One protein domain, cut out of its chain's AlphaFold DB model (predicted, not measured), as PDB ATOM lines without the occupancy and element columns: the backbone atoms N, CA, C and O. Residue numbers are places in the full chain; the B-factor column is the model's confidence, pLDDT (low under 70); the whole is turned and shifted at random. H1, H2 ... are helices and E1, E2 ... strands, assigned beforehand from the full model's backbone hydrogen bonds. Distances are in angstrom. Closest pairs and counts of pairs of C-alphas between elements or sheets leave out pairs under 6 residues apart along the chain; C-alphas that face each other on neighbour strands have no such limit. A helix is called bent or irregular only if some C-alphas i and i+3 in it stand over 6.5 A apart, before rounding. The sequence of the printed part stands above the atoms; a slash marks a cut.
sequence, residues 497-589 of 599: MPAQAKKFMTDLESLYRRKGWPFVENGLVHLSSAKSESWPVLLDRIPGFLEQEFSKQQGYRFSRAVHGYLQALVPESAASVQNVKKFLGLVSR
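What this domain is: This is residues 497 to 589 of the 599 residues of an uncharacterized protein of Symbiodinium microadriaticum (UniProt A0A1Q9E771). A small two-strand hairpin, E1 and E2, makes one end of a body of four helices that form no even bundle: H1 and H3 are steeply tilted to H2, and H4 is about perpendicular to it. E2 leads straight to H2, which lies along one side of the body; H1 begins beside the middle of H2 and slants away from it, H4 packs on E1 and reaches H2 with its last residues, and H3 folds back from the far end of H2 and comes near H1. The printed part has 93 residues with four named helices and two named strands, in the order H1, E1, E2, H2, H3, H4; the sheet, E1 - E2, is antiparallel and the class is mostly helix. The whole is compact, with a radius of gyration of the C-alphas of 12.9 A and spans of 36 by 25 by 21 A.

How they stand to each other: E1, residues 524 to 528, and E2, residues 531 to 534, form a hairpin, antiparallel at 157 degrees between their directions. N 525 and O 533 are 2.8 A apart and N 533 and O 525 are 3.0 A apart, both within hydrogen-bond range. H4, residues 576 to 587, has 6 pairs of C-alphas within 8 A of E1, the closest being those of Leu 527 and Lys 581, 5.4 A apart; E2 and H4 are apart. H2, residues 535 to 549, and H4 touch and are about perpendicular, at 74 degrees; H4 touches H2 with residues 584 to 587 alone, and the closest C-alphas are those of Phe 545 and Val 587, 5.7 A apart. H1, residues 497 to 514, touches H2 with residues 497 to 505 alone, at a steep tilt of 52 degrees, opposite ways; the C-alphas of Pro 498 and Pro 543 come closest, at 5.1 A. H3, residues 555 to 567, is close to H2 but not clearly touching, with the C-alphas of Leu 546 and Val 562 closest at 6.7 A. H1 and H3 are near each other, as are H1 and H4, while H3 and H4 are apart. In H1, H3 and H4 every O i to N i+4 pair is within hydrogen-bond range; in H2, 9 of 11 are.

Where its parts are: E1 measures 11.8 A from first to last C-alpha and E2 10.5 A. H2 is 20.2 A long and only just irregular: C-alphas 540 and 543 are 6.8 A apart. H1 is 25.2 A long and begins with C-alpha 497 at (241.402, 214.551, 289.746). H3 is 18.5 A long. H4 is 16.9 A long and ends with C-alpha 587 at (255.042, 212.304, 283.568).

The domain as a whole: The two C-alphas farthest apart, those of Ser 529 and Gly 555, are 38.5 A apart. The printed part has no cut. The links E1 to E2, E2 to H2 and H2 to H3 are tight; H1 to E1 and H3 to H4 are short, with 9 and 8 residues between. The mean pLDDT of the printed part is 93.7, and no printed residue is under 70.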
ATOM      1  N   MET A 497     240.432 214.798 290.811       93.19
ATOM      2  CA  MET A 497     241.402 214.551 289.746       93.19
ATOM      3  C   MET A 497     242.345 213.385 290.066       93.19
ATOM      4  O   MET A 497     242.490 212.533 289.190       93.19
ATOM      5  N   PRO A 498     242.911 213.236 291.283       92.25
ATOM      6  CA  PRO A 498     243.817 212.126 291.565       92.25
ATOM      7  C   PRO A 498     243.179 210.747 291.358       92.25
ATOM      8  O   PRO A 498     243.786 209.865 290.752       92.25
ATOM      9  N   ALA A 499     241.937 210.569 291.815       91.62
ATOM     10  CA  ALA A 499     241.205 209.315 291.654       91.62
ATOM     11  C   ALA A 499     240.776 209.098 290.195       91.62
ATOM     12  O   ALA A 499     240.955 208.013 289.641       91.62
ATOM     13  N   GLN A 500     240.250 210.141 289.551       94.12
ATOM     14  CA  GLN A 500     239.681 210.048 288.206       94.12
ATOM     15  C   GLN A 500     240.757 209.922 287.120       94.12
ATOM     16  O   GLN A 500     240.569 209.167 286.172       94.12
ATOM     17  N   ALA A 501     241.917 210.568 287.275       94.75
ATOM     18  CA  ALA A 501     243.057 210.412 286.371       94.75
ATOM     19  C   ALA A 501     243.638 208.993 286.428       94.75
ATOM     20  O   ALA A 501     243.879 208.385 285.387       94.75
ATOM     21  N   LYS A 502     243.800 208.420 287.630       94.12
ATOM     22  CA  LYS A 502     244.233 207.020 287.786       94.12
ATOM     23  C   LYS A 502     243.250 206.049 287.139       94.12
ATOM     24  O   LYS A 502     243.665 205.142 286.414       94.12
ATOM     25  N   LYS A 503     241.952 206.269 287.363       94.38
ATOM     26  CA  LYS A 503     240.889 205.450 286.776       94.38
ATOM     27  C   LYS A 503     240.894 205.530 285.248       94.38
ATOM     28  O   LYS A 503     241.000 204.499 284.592       94.38
ATOM     29  N   PHE A 504     240.927 206.746 284.700       96.19
ATOM     30  CA  PHE A 504     241.003 206.985 283.259       96.19
ATOM     31  C   PHE A 504     242.184 206.254 282.616       96.19
ATOM     32  O   PHE A 504     242.028 205.605 281.589       96.19
ATOM     33  N   MET A 505     243.368 206.320 283.227       96.38
ATOM     34  CA  MET A 505     244.570 205.700 282.668       96.38
ATOM     35  C   MET A 505     244.534 204.168 282.736       96.38
ATOM     36  O   MET A 505     245.053 203.509 281.836       96.38
ATOM     37  N   THR A 506     243.881 203.602 283.752       95.12
ATOM     38  CA  THR A 506     243.641 202.152 283.865       95.12
ATOM     39  C   THR A 506     242.654 201.671 282.794       95.12
ATOM     40  O   THR A 506     242.873 200.649 282.133       95.12
ATOM     41  N   ASP A 507     241.599 202.450 282.545       94.44
ATOM     42  CA  ASP A 507     240.649 202.185 281.461       94.44
ATOM     43  C   ASP A 507     241.319 202.332 280.088       94.44
ATOM     44  O   ASP A 507     241.075 201.531 279.181       94.44
ATOM     45  N   LEU A 508     242.212 203.317 279.941       94.94
ATOM     46  CA  LEU A 508     242.984 203.553 278.727       94.94
ATOM     47  C   LEU A 508     243.901 202.368 278.409       94.94
ATOM     48  O   LEU A 508     243.911 201.894 277.273       94.94
ATOM     49  N   GLU A 509     244.631 201.844 279.396       95.62
ATOM     50  CA  GLU A 509     245.437 200.626 279.238       95.62
ATOM     51  C   GLU A 509     244.579 199.461 278.722       95.62
ATOM     52  O   GLU A 509     244.921 198.813 277.727       95.62
ATOM     53  N   SER A 510     243.434 199.233 279.367       93.94
ATOM     54  CA  SER A 510     242.495 198.169 279.006       93.94
ATOM     55  C   SER A 510     241.956 198.347 277.582       93.94
ATOM     56  O   SER A 510     241.807 197.380 276.832       93.94
ATOM     57  N   LEU A 511     241.698 199.589 277.166       93.62
ATOM     58  CA  LEU A 511     241.236 199.923 275.822       93.62
ATOM     59  C   LEU A 511     242.304 199.642 274.750       93.62
ATOM     60  O   LEU A 511     241.993 199.036 273.725       93.62
ATOM     61  N   TYR A 512     243.560 200.023 274.989       95.12
ATOM     62  CA  TYR A 512     244.674 199.723 274.081       95.12
ATOM     63  C   TYR A 512     244.965 198.222 273.992       95.12
ATOM     64  O   TYR A 512     245.219 197.707 272.900       95.12
ATOM     65  N   ARG A 513     244.866 197.500 275.116       94.50
ATOM     66  CA  ARG A 513     245.006 196.039 275.152       94.50
ATOM     67  C   ARG A 513     243.936 195.354 274.297       94.50
ATOM     68  O   ARG A 513     244.279 194.510 273.475       94.50
ATOM     69  N   ARG A 514     242.666 195.774 274.412       92.88
ATOM     70  CA  ARG A 514     241.553 195.259 273.588       92.88
ATOM     71  C   ARG A 514     241.737 195.519 272.091       92.88
ATOM     72  O   ARG A 514     241.384 194.670 271.284       92.88
ATOM     73  N   LYS A 515     242.320 196.660 271.711       92.31
ATOM     74  CA  LYS A 515     242.629 196.981 270.305       92.31
ATOM     75  C   LYS A 515     243.879 196.275 269.755       92.31
ATOM     76  O   LYS A 515     244.207 196.466 268.587       92.31
ATOM     77  N   GLY A 516     244.577 195.470 270.561       94.56
ATOM     78  CA  GLY A 516     245.786 194.756 270.142       94.56
ATOM     79  C   GLY A 516     247.041 195.629 270.069       94.56
ATOM     80  O   GLY A 516     248.018 195.236 269.436       94.56
ATOM     81  N   TRP A 517     247.039 196.801 270.712       95.56
ATOM     82  CA  TRP A 517     248.171 197.737 270.733       95.56
ATOM     83  C   TRP A 517     248.613 198.046 272.171       95.56
ATOM     84  O   TRP A 517     248.578 199.207 272.585       95.56
ATOM     85  N   PRO A 518     248.987 197.039 272.980       94.81
ATOM     86  CA  PRO A 518     249.379 197.278 274.362       94.81
ATOM     87  C   PRO A 518     250.588 198.222 274.429       94.81
ATOM     88  O   PRO A 518     251.540 198.099 273.662       94.81
ATOM     89  N   PHE A 519     250.545 199.181 275.354       94.62
ATOM     90  CA  PHE A 519     251.690 200.048 275.668       94.62
ATOM     91  C   PHE A 519     252.286 199.769 277.056       94.62
ATOM     92  O   PHE A 519     253.339 200.322 277.382       94.62
ATOM     93  N   VAL A 520     251.624 198.913 277.843       96.06
ATOM     94  CA  VAL A 520     252.099 198.356 279.114       96.06
ATOM     95  C   VAL A 520     252.382 196.871 278.893       96.06
ATOM     96  O   VAL A 520     251.491 196.123 278.490       96.06
ATOM     97  N   GLU A 521     253.612 196.442 279.162       93.50
ATOM     98  CA  GLU A 521     254.074 195.060 279.004       93.50
ATOM     99  C   GLU A 521     254.689 194.598 280.330       93.50
ATOM    100  O   GLU A 521     255.616 195.221 280.842       93.50
ATOM    101  N   ASN A 522     254.154 193.528 280.927       92.56
ATOM    102  CA  ASN A 522     254.616 192.992 282.220       92.56
ATOM    103  C   ASN A 522     254.680 194.043 283.354       92.56
ATOM    104  O   ASN A 522     255.590 194.027 284.180       92.56
ATOM    105  N   GLY A 523     253.728 194.984 283.379       93.25
ATOM    106  CA  GLY A 523     253.684 196.066 284.371       93.25
ATOM    107  C   GLY A 523     254.703 197.190 284.143       93.25
ATOM    108  O   GLY A 523     254.834 198.073 284.990       93.25
ATOM    109  N   LEU A 524     255.411 197.184 283.011       95.44
ATOM    110  CA  LEU A 524     256.381 198.205 282.623       95.44
ATOM    111  C   LEU A 524     255.917 198.951 281.368       95.44
ATOM    112  O   LEU A 524     255.281 198.390 280.478       95.44
ATOM    113  N   VAL A 525     256.287 200.228 281.275       95.56
ATOM    114  CA  VAL A 525     256.115 201.049 280.073       95.56
ATOM    115  C   VAL A 525     257.484 201.396 279.504       95.56
ATOM    116  O   VAL A 525     258.280 202.085 280.144       95.56
ATOM    117  N   HIS A 526     257.746 200.960 278.272       93.88
ATOM    118  CA  HIS A 526     258.958 201.298 277.522       93.88
ATOM    119  C   HIS A 526     258.815 202.684 276.872       93.88
ATOM    120  O   HIS A 526     258.255 202.808 275.776       93.88
ATOM    121  N   LEU A 527     259.298 203.722 277.564       91.56
ATOM    122  CA  LEU A 527     259.228 205.133 277.150       91.56
ATOM    123  C   LEU A 527     260.214 205.455 276.016       91.56
ATOM    124  O   LEU A 527     259.921 206.267 275.141       91.56
ATOM    125  N   SER A 528     261.382 204.811 276.026       89.81
ATOM    126  CA  SER A 528     262.387 204.850 274.958       89.81
ATOM    127  C   SER A 528     263.139 203.516 274.901       89.81
ATOM    128  O   SER A 528     262.946 202.662 275.763       89.81
ATOM    129  N   SER A 529     264.032 203.335 273.922       84.25
ATOM    130  CA  SER A 529     264.874 202.128 273.820       84.25
ATOM    131  C   SER A 529     265.752 201.875 275.053       84.25
ATOM    132  O   SER A 529     266.168 200.745 275.276       84.25
ATOM    133  N   ALA A 530     266.023 202.910 275.856       85.44
ATOM    134  CA  ALA A 530     266.890 202.839 277.031       85.44
ATOM    135  C   ALA A 530     266.163 203.105 278.362       85.44
ATOM    136  O   ALA A 530     266.771 202.950 279.419       85.44
ATOM    137  N   LYS A 531     264.887 203.523 278.344       90.75
ATOM    138  CA  LYS A 531     264.149 203.915 279.554       90.75
ATOM    139  C   LYS A 531     262.821 203.175 279.656       90.75
ATOM    140  O   LYS A 531     261.944 203.337 278.807       90.75
ATOM    141  N   SER A 532     262.666 202.435 280.751       94.50
ATOM    142  CA  SER A 532     261.422 201.761 281.130       94.50
ATOM    143  C   SER A 532     261.034 202.180 282.542       94.50
ATOM    144  O   SER A 532     261.909 202.305 283.397       94.50
ATOM    145  N   GLU A 533     259.747 202.405 282.788       94.50
ATOM    146  CA  GLU A 533     259.236 202.733 284.124       94.50
ATOM    147  C   GLU A 533     258.068 201.830 284.523       94.50
ATOM    148  O   GLU A 533     257.345 201.312 283.674       94.50
ATOM    149  N   SER A 534     257.915 201.637 285.834       95.69
ATOM    150  CA  SER A 534     256.829 200.855 286.426       95.69
ATOM    151  C   SER A 534     255.488 201.566 286.246       95.69
ATOM    152  O   SER A 534     255.365 202.754 286.544       95.69
ATOM    153  N   TRP A 535     254.479 200.836 285.769       95.94
ATOM    154  CA  TRP A 535     253.150 201.380 285.492       95.94
ATOM    155  C   TRP A 535     252.459 201.970 286.736       95.94
ATOM    156  O   TRP A 535     252.054 203.131 286.669       95.94
ATOM    157  N   PRO A 536     252.423 201.283 287.899       94.56
ATOM    158  CA  PRO A 536     251.938 201.879 289.149       94.56
ATOM    159  C   PRO A 536     252.627 203.198 289.518       94.56
ATOM    160  O   PRO A 536     251.971 204.156 289.916       94.56
ATOM    161  N   VAL A 537     253.947 203.284 289.316       92.56
ATOM    162  CA  VAL A 537     254.725 204.493 289.633       92.56
ATOM    163  C   VAL A 537     254.346 205.655 288.715       92.56
ATOM    164  O   VAL A 537     254.281 206.798 289.165       92.56
ATOM    165  N   LEU A 538     254.080 205.381 287.435       94.25
ATOM    166  CA  LEU A 538     253.587 206.393 286.506       94.25
ATOM    167  C   LEU A 538     252.184 206.861 286.908       94.25
ATOM    168  O   LEU A 538     251.971 208.066 286.992       94.25
ATOM    169  N   LEU A 539     251.264 205.943 287.228       94.88
ATOM    170  CA  LEU A 539     249.900 206.274 287.665       94.88
ATOM    171  C   LEU A 539     249.874 207.205 288.885       94.88
ATOM    172  O   LEU A 539     249.054 208.121 288.939       94.88
ATOM    173  N   ASP A 540     250.788 207.017 289.839       92.88
ATOM    174  CA  ASP A 540     250.905 207.878 291.021       92.88
ATOM    175  C   ASP A 540     251.421 209.290 290.705       92.88
ATOM    176  O   ASP A 540     251.093 210.238 291.418       92.88
ATOM    177  N   ARG A 541     252.198 209.459 289.628       93.56
ATOM    178  CA  ARG A 541     252.768 210.755 289.219       93.56
ATOM    179  C   ARG A 541     251.860 211.564 288.298       93.56
ATOM    180  O   ARG A 541     252.029 212.778 288.205       93.56
ATOM    181  N   ILE A 542     250.910 210.918 287.617       95.56
ATOM    182  CA  ILE A 542     250.004 211.574 286.659       95.56
ATOM    183  C   ILE A 542     249.239 212.747 287.288       95.56
ATOM    184  O   ILE A 542     249.236 213.812 286.671       95.56
ATOM    185  N   PRO A 543     248.651 212.626 288.496       94.62
ATOM    186  CA  PRO A 543     247.944 213.746 289.106       94.62
ATOM    187  C   PRO A 543     248.831 214.979 289.305       94.62
ATOM    188  O   PRO A 543     248.477 216.070 288.861       94.62
ATOM    189  N   GLY A 544     250.024 214.790 289.876       91.62
ATOM    190  CA  GLY A 544     250.981 215.876 290.095       91.62
ATOM    191  C   GLY A 544     251.468 216.507 288.787       91.62
ATOM    192  O   GLY A 544     251.569 217.728 288.693       91.62
ATOM    193  N   PHE A 545     251.696 215.697 287.744       95.62
ATOM    194  CA  PHE A 545     252.018 216.211 286.410       95.62
ATOM    195  C   PHE A 545     250.900 217.104 285.858       95.62
ATOM    196  O   PHE A 545     251.175 218.215 285.415       95.62
ATOM    197  N   LEU A 546     249.646 216.644 285.899       95.69
ATOM    198  CA  LEU A 546     248.501 217.395 285.373       95.69
ATOM    199  C   LEU A 546     248.269 218.696 286.157       95.69
ATOM    200  O   LEU A 546     247.994 219.736 285.561       95.69
ATOM    201  N   GLU A 547     248.432 218.671 287.480       94.06
ATOM    202  CA  GLU A 547     248.384 219.873 288.319       94.06
ATOM    203  C   GLU A 547     249.469 220.887 287.967       94.06
ATOM    204  O   GLU A 547     249.188 222.085 287.890       94.06
ATOM    205  N   GLN A 548     250.696 220.419 287.730       94.19
ATOM    206  CA  GLN A 548     251.821 221.275 287.379       94.19
ATOM    207  C   GLN A 548     251.672 221.860 285.966       94.19
ATOM    208  O   GLN A 548     251.803 223.076 285.788       94.19
ATOM    209  N   GLU A 549     251.356 221.017 284.980       95.31
ATOM    210  CA  GLU A 549     251.212 221.387 283.565       95.31
ATOM    211  C   GLU A 549     250.081 222.409 283.371       95.31
ATOM    212  O   GLU A 549     250.248 223.426 282.694       95.31
ATOM    213  N   PHE A 550     248.949 222.202 284.051       95.62
ATOM    214  CA  PHE A 550     247.783 223.084 283.980       95.62
ATOM    215  C   PHE A 550     247.668 224.035 285.181       95.62
ATOM    216  O   PHE A 550     246.598 224.588 285.436       95.62
ATOM    217  N   SER A 551     248.768 224.300 285.892       93.56
ATOM    218  CA  SER A 551     248.802 225.133 287.110       93.56
ATOM    219  C   SER A 551     248.247 226.549 286.923       93.56
ATOM    220  O   SER A 551     247.629 227.099 287.835       93.56
ATOM    221  N   LYS A 552     248.408 227.124 285.723       93.75
ATOM    222  CA  LYS A 552     247.879 228.451 285.348       93.75
ATOM    223  C   LYS A 552     246.359 228.478 285.184       93.75
ATOM    224  O   LYS A 552     245.775 229.554 285.063       93.75
ATOM    225  N   GLN A 553     245.722 227.315 285.122       93.94
ATOM    226  CA  GLN A 553     244.290 227.184 284.931       93.94
ATOM    227  C   GLN A 553     243.607 226.858 286.264       93.94
ATOM    228  O   GLN A 553     244.119 226.101 287.093       93.94
ATOM    229  N   GLN A 554     242.425 227.439 286.468       89.62
ATOM    230  CA  GLN A 554     241.627 227.268 287.680       89.62
ATOM    231  C   GLN A 554     240.198 226.827 287.347       89.62
ATOM    232  O   GLN A 554     239.705 227.056 286.236       89.62
ATOM    233  N   GLY A 555     239.551 226.184 288.323       90.62
ATOM    234  CA  GLY A 555     238.160 225.735 288.244       90.62
ATOM    235  C   GLY A 555     237.872 224.882 287.006       90.62
ATOM    236  O   GLY A 555     238.619 223.963 286.670       90.62
ATOM    237  N   TYR A 556     236.798 225.220 286.291       90.56
ATOM    238  CA  TYR A 556     236.363 224.480 285.106       90.56
ATOM    239  C   TYR A 556     237.374 224.484 283.953       90.56
ATOM    240  O   TYR A 556     237.511 223.473 283.267       90.56
ATOM    241  N   ARG A 557     238.140 225.570 283.770       90.62
ATOM    242  CA  ARG A 557     239.145 225.654 282.696       90.62
ATOM    243  C   ARG A 557     240.237 224.598 282.866       90.62
ATOM    244  O   ARG A 557     240.532 223.903 281.903       90.62
ATOM    245  N   PHE A 558     240.736 224.428 284.095       95.12
ATOM    246  CA  PHE A 558     241.687 223.367 284.441       95.12
ATOM    247  C   PHE A 558     241.143 221.992 284.057       95.12
ATOM    248  O   PHE A 558     241.788 221.247 283.328       95.12
ATOM    249  N   SER A 559     239.925 221.689 284.503       93.81
ATOM    250  CA  SER A 559     239.320 220.374 284.301       93.81
ATOM    251  C   SER A 559     239.058 220.072 282.824       93.81
ATOM    252  O   SER A 559     239.351 218.973 282.365       93.81
ATOM    253  N   ARG A 560     238.590 221.063 282.051       95.31
ATOM    254  CA  ARG A 560     238.409 220.951 280.596       95.31
ATOM    255  C   ARG A 560     239.737 220.760 279.864       95.31
ATOM    256  O   ARG A 560     239.799 219.972 278.927       95.31
ATOM    257  N   ALA A 561     240.801 221.450 280.275       95.06
ATOM    258  CA  ALA A 561     242.114 221.256 279.667       95.06
ATOM    259  C   ALA A 561     242.698 219.878 279.986       95.06
ATOM    260  O   ALA A 561     243.197 219.222 279.077       95.06
ATOM    261  N   VAL A 562     242.570 219.409 281.232       96.56
ATOM    262  CA  VAL A 562     242.965 218.047 281.615       96.56
ATOM    263  C   VAL A 562     242.164 217.013 280.826       96.56
ATOM    264  O   VAL A 562     242.759 216.109 280.245       96.56
ATOM    265  N   HIS A 563     240.836 217.160 280.754       96.00
ATOM    266  CA  HIS A 563     239.965 216.260 279.995       96.00
ATOM    267  C   HIS A 563     240.351 216.212 278.518       96.00
ATOM    268  O   HIS A 563     240.643 215.133 278.019       96.00
ATOM    269  N   GLY A 564     240.454 217.362 277.845       95.00
ATOM    270  CA  GLY A 564     240.834 217.414 276.433       95.00
ATOM    271  C   GLY A 564     242.227 216.834 276.173       95.00
ATOM    272  O   GLY A 564     242.443 216.143 275.179       95.00
ATOM    273  N   TYR A 565     243.166 217.050 277.098       95.62
ATOM    274  CA  TYR A 565     244.516 216.498 277.005       95.62
ATOM    275  C   TYR A 565     244.538 214.972 277.170       95.62
ATOM    276  O   TYR A 565     245.216 214.282 276.413       95.62
ATOM    277  N   LEU A 566     243.765 214.434 278.117       96.06
ATOM    278  CA  LEU A 566     243.616 212.992 278.321       96.06
ATOM    279  C   LEU A 566     242.806 212.331 277.197       96.06
ATOM    280  O   LEU A 566     243.147 211.235 276.757       96.06
ATOM    281  N   GLN A 567     241.780 212.999 276.672       94.44
ATOM    282  CA  GLN A 567     240.970 212.504 275.561       94.44
ATOM    283  C   GLN A 567     241.796 212.357 274.276       94.44
ATOM    284  O   GLN A 567     241.600 211.397 273.536       94.44
ATOM    285  N   ALA A 568     242.787 213.225 274.051       93.06
ATOM    286  CA  ALA A 568     243.736 213.095 272.941       93.06
ATOM    287  C   ALA A 568     244.639 211.843 273.030       93.06
ATOM    288  O   ALA A 568     245.339 211.510 272.071       93.06
ATOM    289  N   LEU A 569     244.644 211.143 274.172       95.50
ATOM    290  CA  LEU A 569     245.355 209.876 274.359       95.50
ATOM    291  C   LEU A 569     244.507 208.655 273.985       95.50
ATOM    292  O   LEU A 569     245.041 207.550 273.955       95.50
ATOM    293  N   VAL A 570     243.208 208.819 273.718       93.94
ATOM    294  CA  VAL A 570     242.313 207.720 273.330       93.94
ATOM    295  C   VAL A 570     242.773 207.130 271.981       93.94
ATOM    296  O   VAL A 570     243.150 207.873 271.073       93.94
ATOM    297  N   PRO A 571     242.783 205.793 271.812       90.44
ATOM    298  CA  PRO A 571     243.360 205.159 270.633       90.44
ATOM    299  C   PRO A 571     242.510 205.387 269.380       90.44
ATOM    300  O   PRO A 571     241.452 204.773 269.215       90.44
ATOM    301  N   GLU A 572     243.035 206.175 268.448       90.12
ATOM    302  CA  GLU A 572     242.500 206.327 267.088       90.12
ATOM    303  C   GLU A 572     243.192 205.377 266.101       90.12
ATOM    304  O   GLU A 572     242.551 204.805 265.223       90.12
ATOM    305  N   SER A 573     244.498 205.148 266.276       92.44
ATOM    306  CA  SER A 573     245.308 204.267 265.429       92.44
ATOM    307  C   SER A 573     246.464 203.632 266.211       92.44
ATOM    308  O   SER A 573     246.771 204.043 267.331       92.44
ATOM    309  N   ALA A 574     247.170 202.670 265.610       87.88
ATOM    310  CA  ALA A 574     248.376 202.085 266.206       87.88
ATOM    311  C   ALA A 574     249.461 203.142 266.513       87.88
ATOM    312  O   ALA A 574     250.213 203.009 267.479       87.88
ATOM    313  N   ALA A 575     249.513 204.235 265.741       90.62
ATOM    314  CA  ALA A 575     250.441 205.340 265.979       90.62
ATOM    315  C   ALA A 575     250.135 206.108 267.280       90.62
ATOM    316  O   ALA A 575     251.049 206.683 267.877       90.62
ATOM    317  N   SER A 576     248.892 206.058 267.783       92.44
ATOM    318  CA  SER A 576     248.486 206.702 269.040       92.44
ATOM    319  C   SER A 576     249.252 206.156 270.254       92.44
ATOM    320  O   SER A 576     249.357 206.847 271.264       92.44
ATOM    321  N   VAL A 577     249.855 204.959 270.172       93.88
ATOM    322  CA  VAL A 577     250.756 204.430 271.217       93.88
ATOM    323  C   VAL A 577     251.937 205.373 271.465       93.88
ATOM    324  O   VAL A 577     252.351 205.566 272.608       93.88
ATOM    325  N   GLN A 578     252.474 206.009 270.418       93.06
ATOM    326  CA  GLN A 578     253.575 206.959 270.581       93.06
ATOM    327  C   GLN A 578     253.142 208.215 271.342       93.06
ATOM    328  O   GLN A 578     253.946 208.763 272.091       93.06
ATOM    329  N   ASN A 579     251.890 208.656 271.194       93.75
ATOM    330  CA  ASN A 579     251.362 209.814 271.922       93.75
ATOM    331  C   ASN A 579     251.256 209.511 273.419       93.75
ATOM    332  O   ASN A 579     251.743 210.293 274.233       93.75
ATOM    333  N   VAL A 580     250.746 208.325 273.772       95.56
ATOM    334  CA  VAL A 580     250.714 207.846 275.162       95.56
ATOM    335  C   VAL A 580     252.128 207.736 275.733       95.56
ATOM    336  O   VAL A 580     252.398 208.250 276.814       95.56
ATOM    337  N   LYS A 581     253.076 207.145 274.996       94.88
ATOM    338  CA  LYS A 581     254.476 207.034 275.448       94.88
ATOM    339  C   LYS A 581     255.159 208.394 275.613       94.88
ATOM    340  O   LYS A 581     255.913 208.572 276.566       94.88
ATOM    341  N   LYS A 582     254.886 209.366 274.734       94.62
ATOM    342  CA  LYS A 582     255.377 210.749 274.875       94.62
ATOM    343  C   LYS A 582     254.818 211.404 276.135       94.62
ATOM    344  O   LYS A 582     255.595 211.960 276.906       94.62
ATOM    345  N   PHE A 583     253.511 211.282 276.366       96.12
ATOM    346  CA  PHE A 583     252.854 211.771 277.578       96.12
ATOM    347  C   PHE A 583     253.466 211.159 278.842       96.12
ATOM    348  O   PHE A 583     253.940 211.882 279.714       96.12
ATOM    349  N   LEU A 584     253.564 209.830 278.910       96.06
ATOM    350  CA  LEU A 584     254.178 209.137 280.044       96.06
ATOM    351  C   LEU A 584     255.667 209.483 280.190       96.06
ATOM    352  O   LEU A 584     256.193 209.528 281.298       96.06
ATOM    353  N   GLY A 585     256.342 209.811 279.086       94.00
ATOM    354  CA  GLY A 585     257.694 210.354 279.081       94.00
ATOM    355  C   GLY A 585     257.798 211.699 279.802       94.00
ATOM    356  O   GLY A 585     258.782 211.919 280.508       94.00
ATOM    357  N   LEU A 586     256.790 212.568 279.678       93.62
ATOM    358  CA  LEU A 586     256.699 213.826 280.426       93.62
ATOM    359  C   LEU A 586     256.390 213.569 281.904       93.62
ATOM    360  O   LEU A 586     257.119 214.060 282.763       93.62
ATOM    361  N   VAL A 587     255.404 212.716 282.197       94.62
ATOM    362  CA  VAL A 587     255.042 212.304 283.568       94.62
ATOM    363  C   VAL A 587     256.245 211.717 284.311       94.62
ATOM    364  O   VAL A 587     256.479 212.020 285.477       94.62
ATOM    365  N   SER A 588     257.075 210.931 283.618       92.50
ATOM    366  CA  SER A 588     258.274 210.302 284.181       92.50
ATOM    367  C   SER A 588     259.335 211.290 284.684       92.50
ATOM    368  O   SER A 588     260.242 210.896 285.417       92.50
ATOM    369  N   ARG A 589     259.260 212.564 284.272       88.69
ATOM    370  CA  ARG A 589     260.180 213.634 284.695       88.69
ATOM    371  C   ARG A 589     259.732 214.320 285.984       88.69
ATOM    372  O   ARG A 589     260.535 215.030 286.581       88.69
TER     373      ARG A 589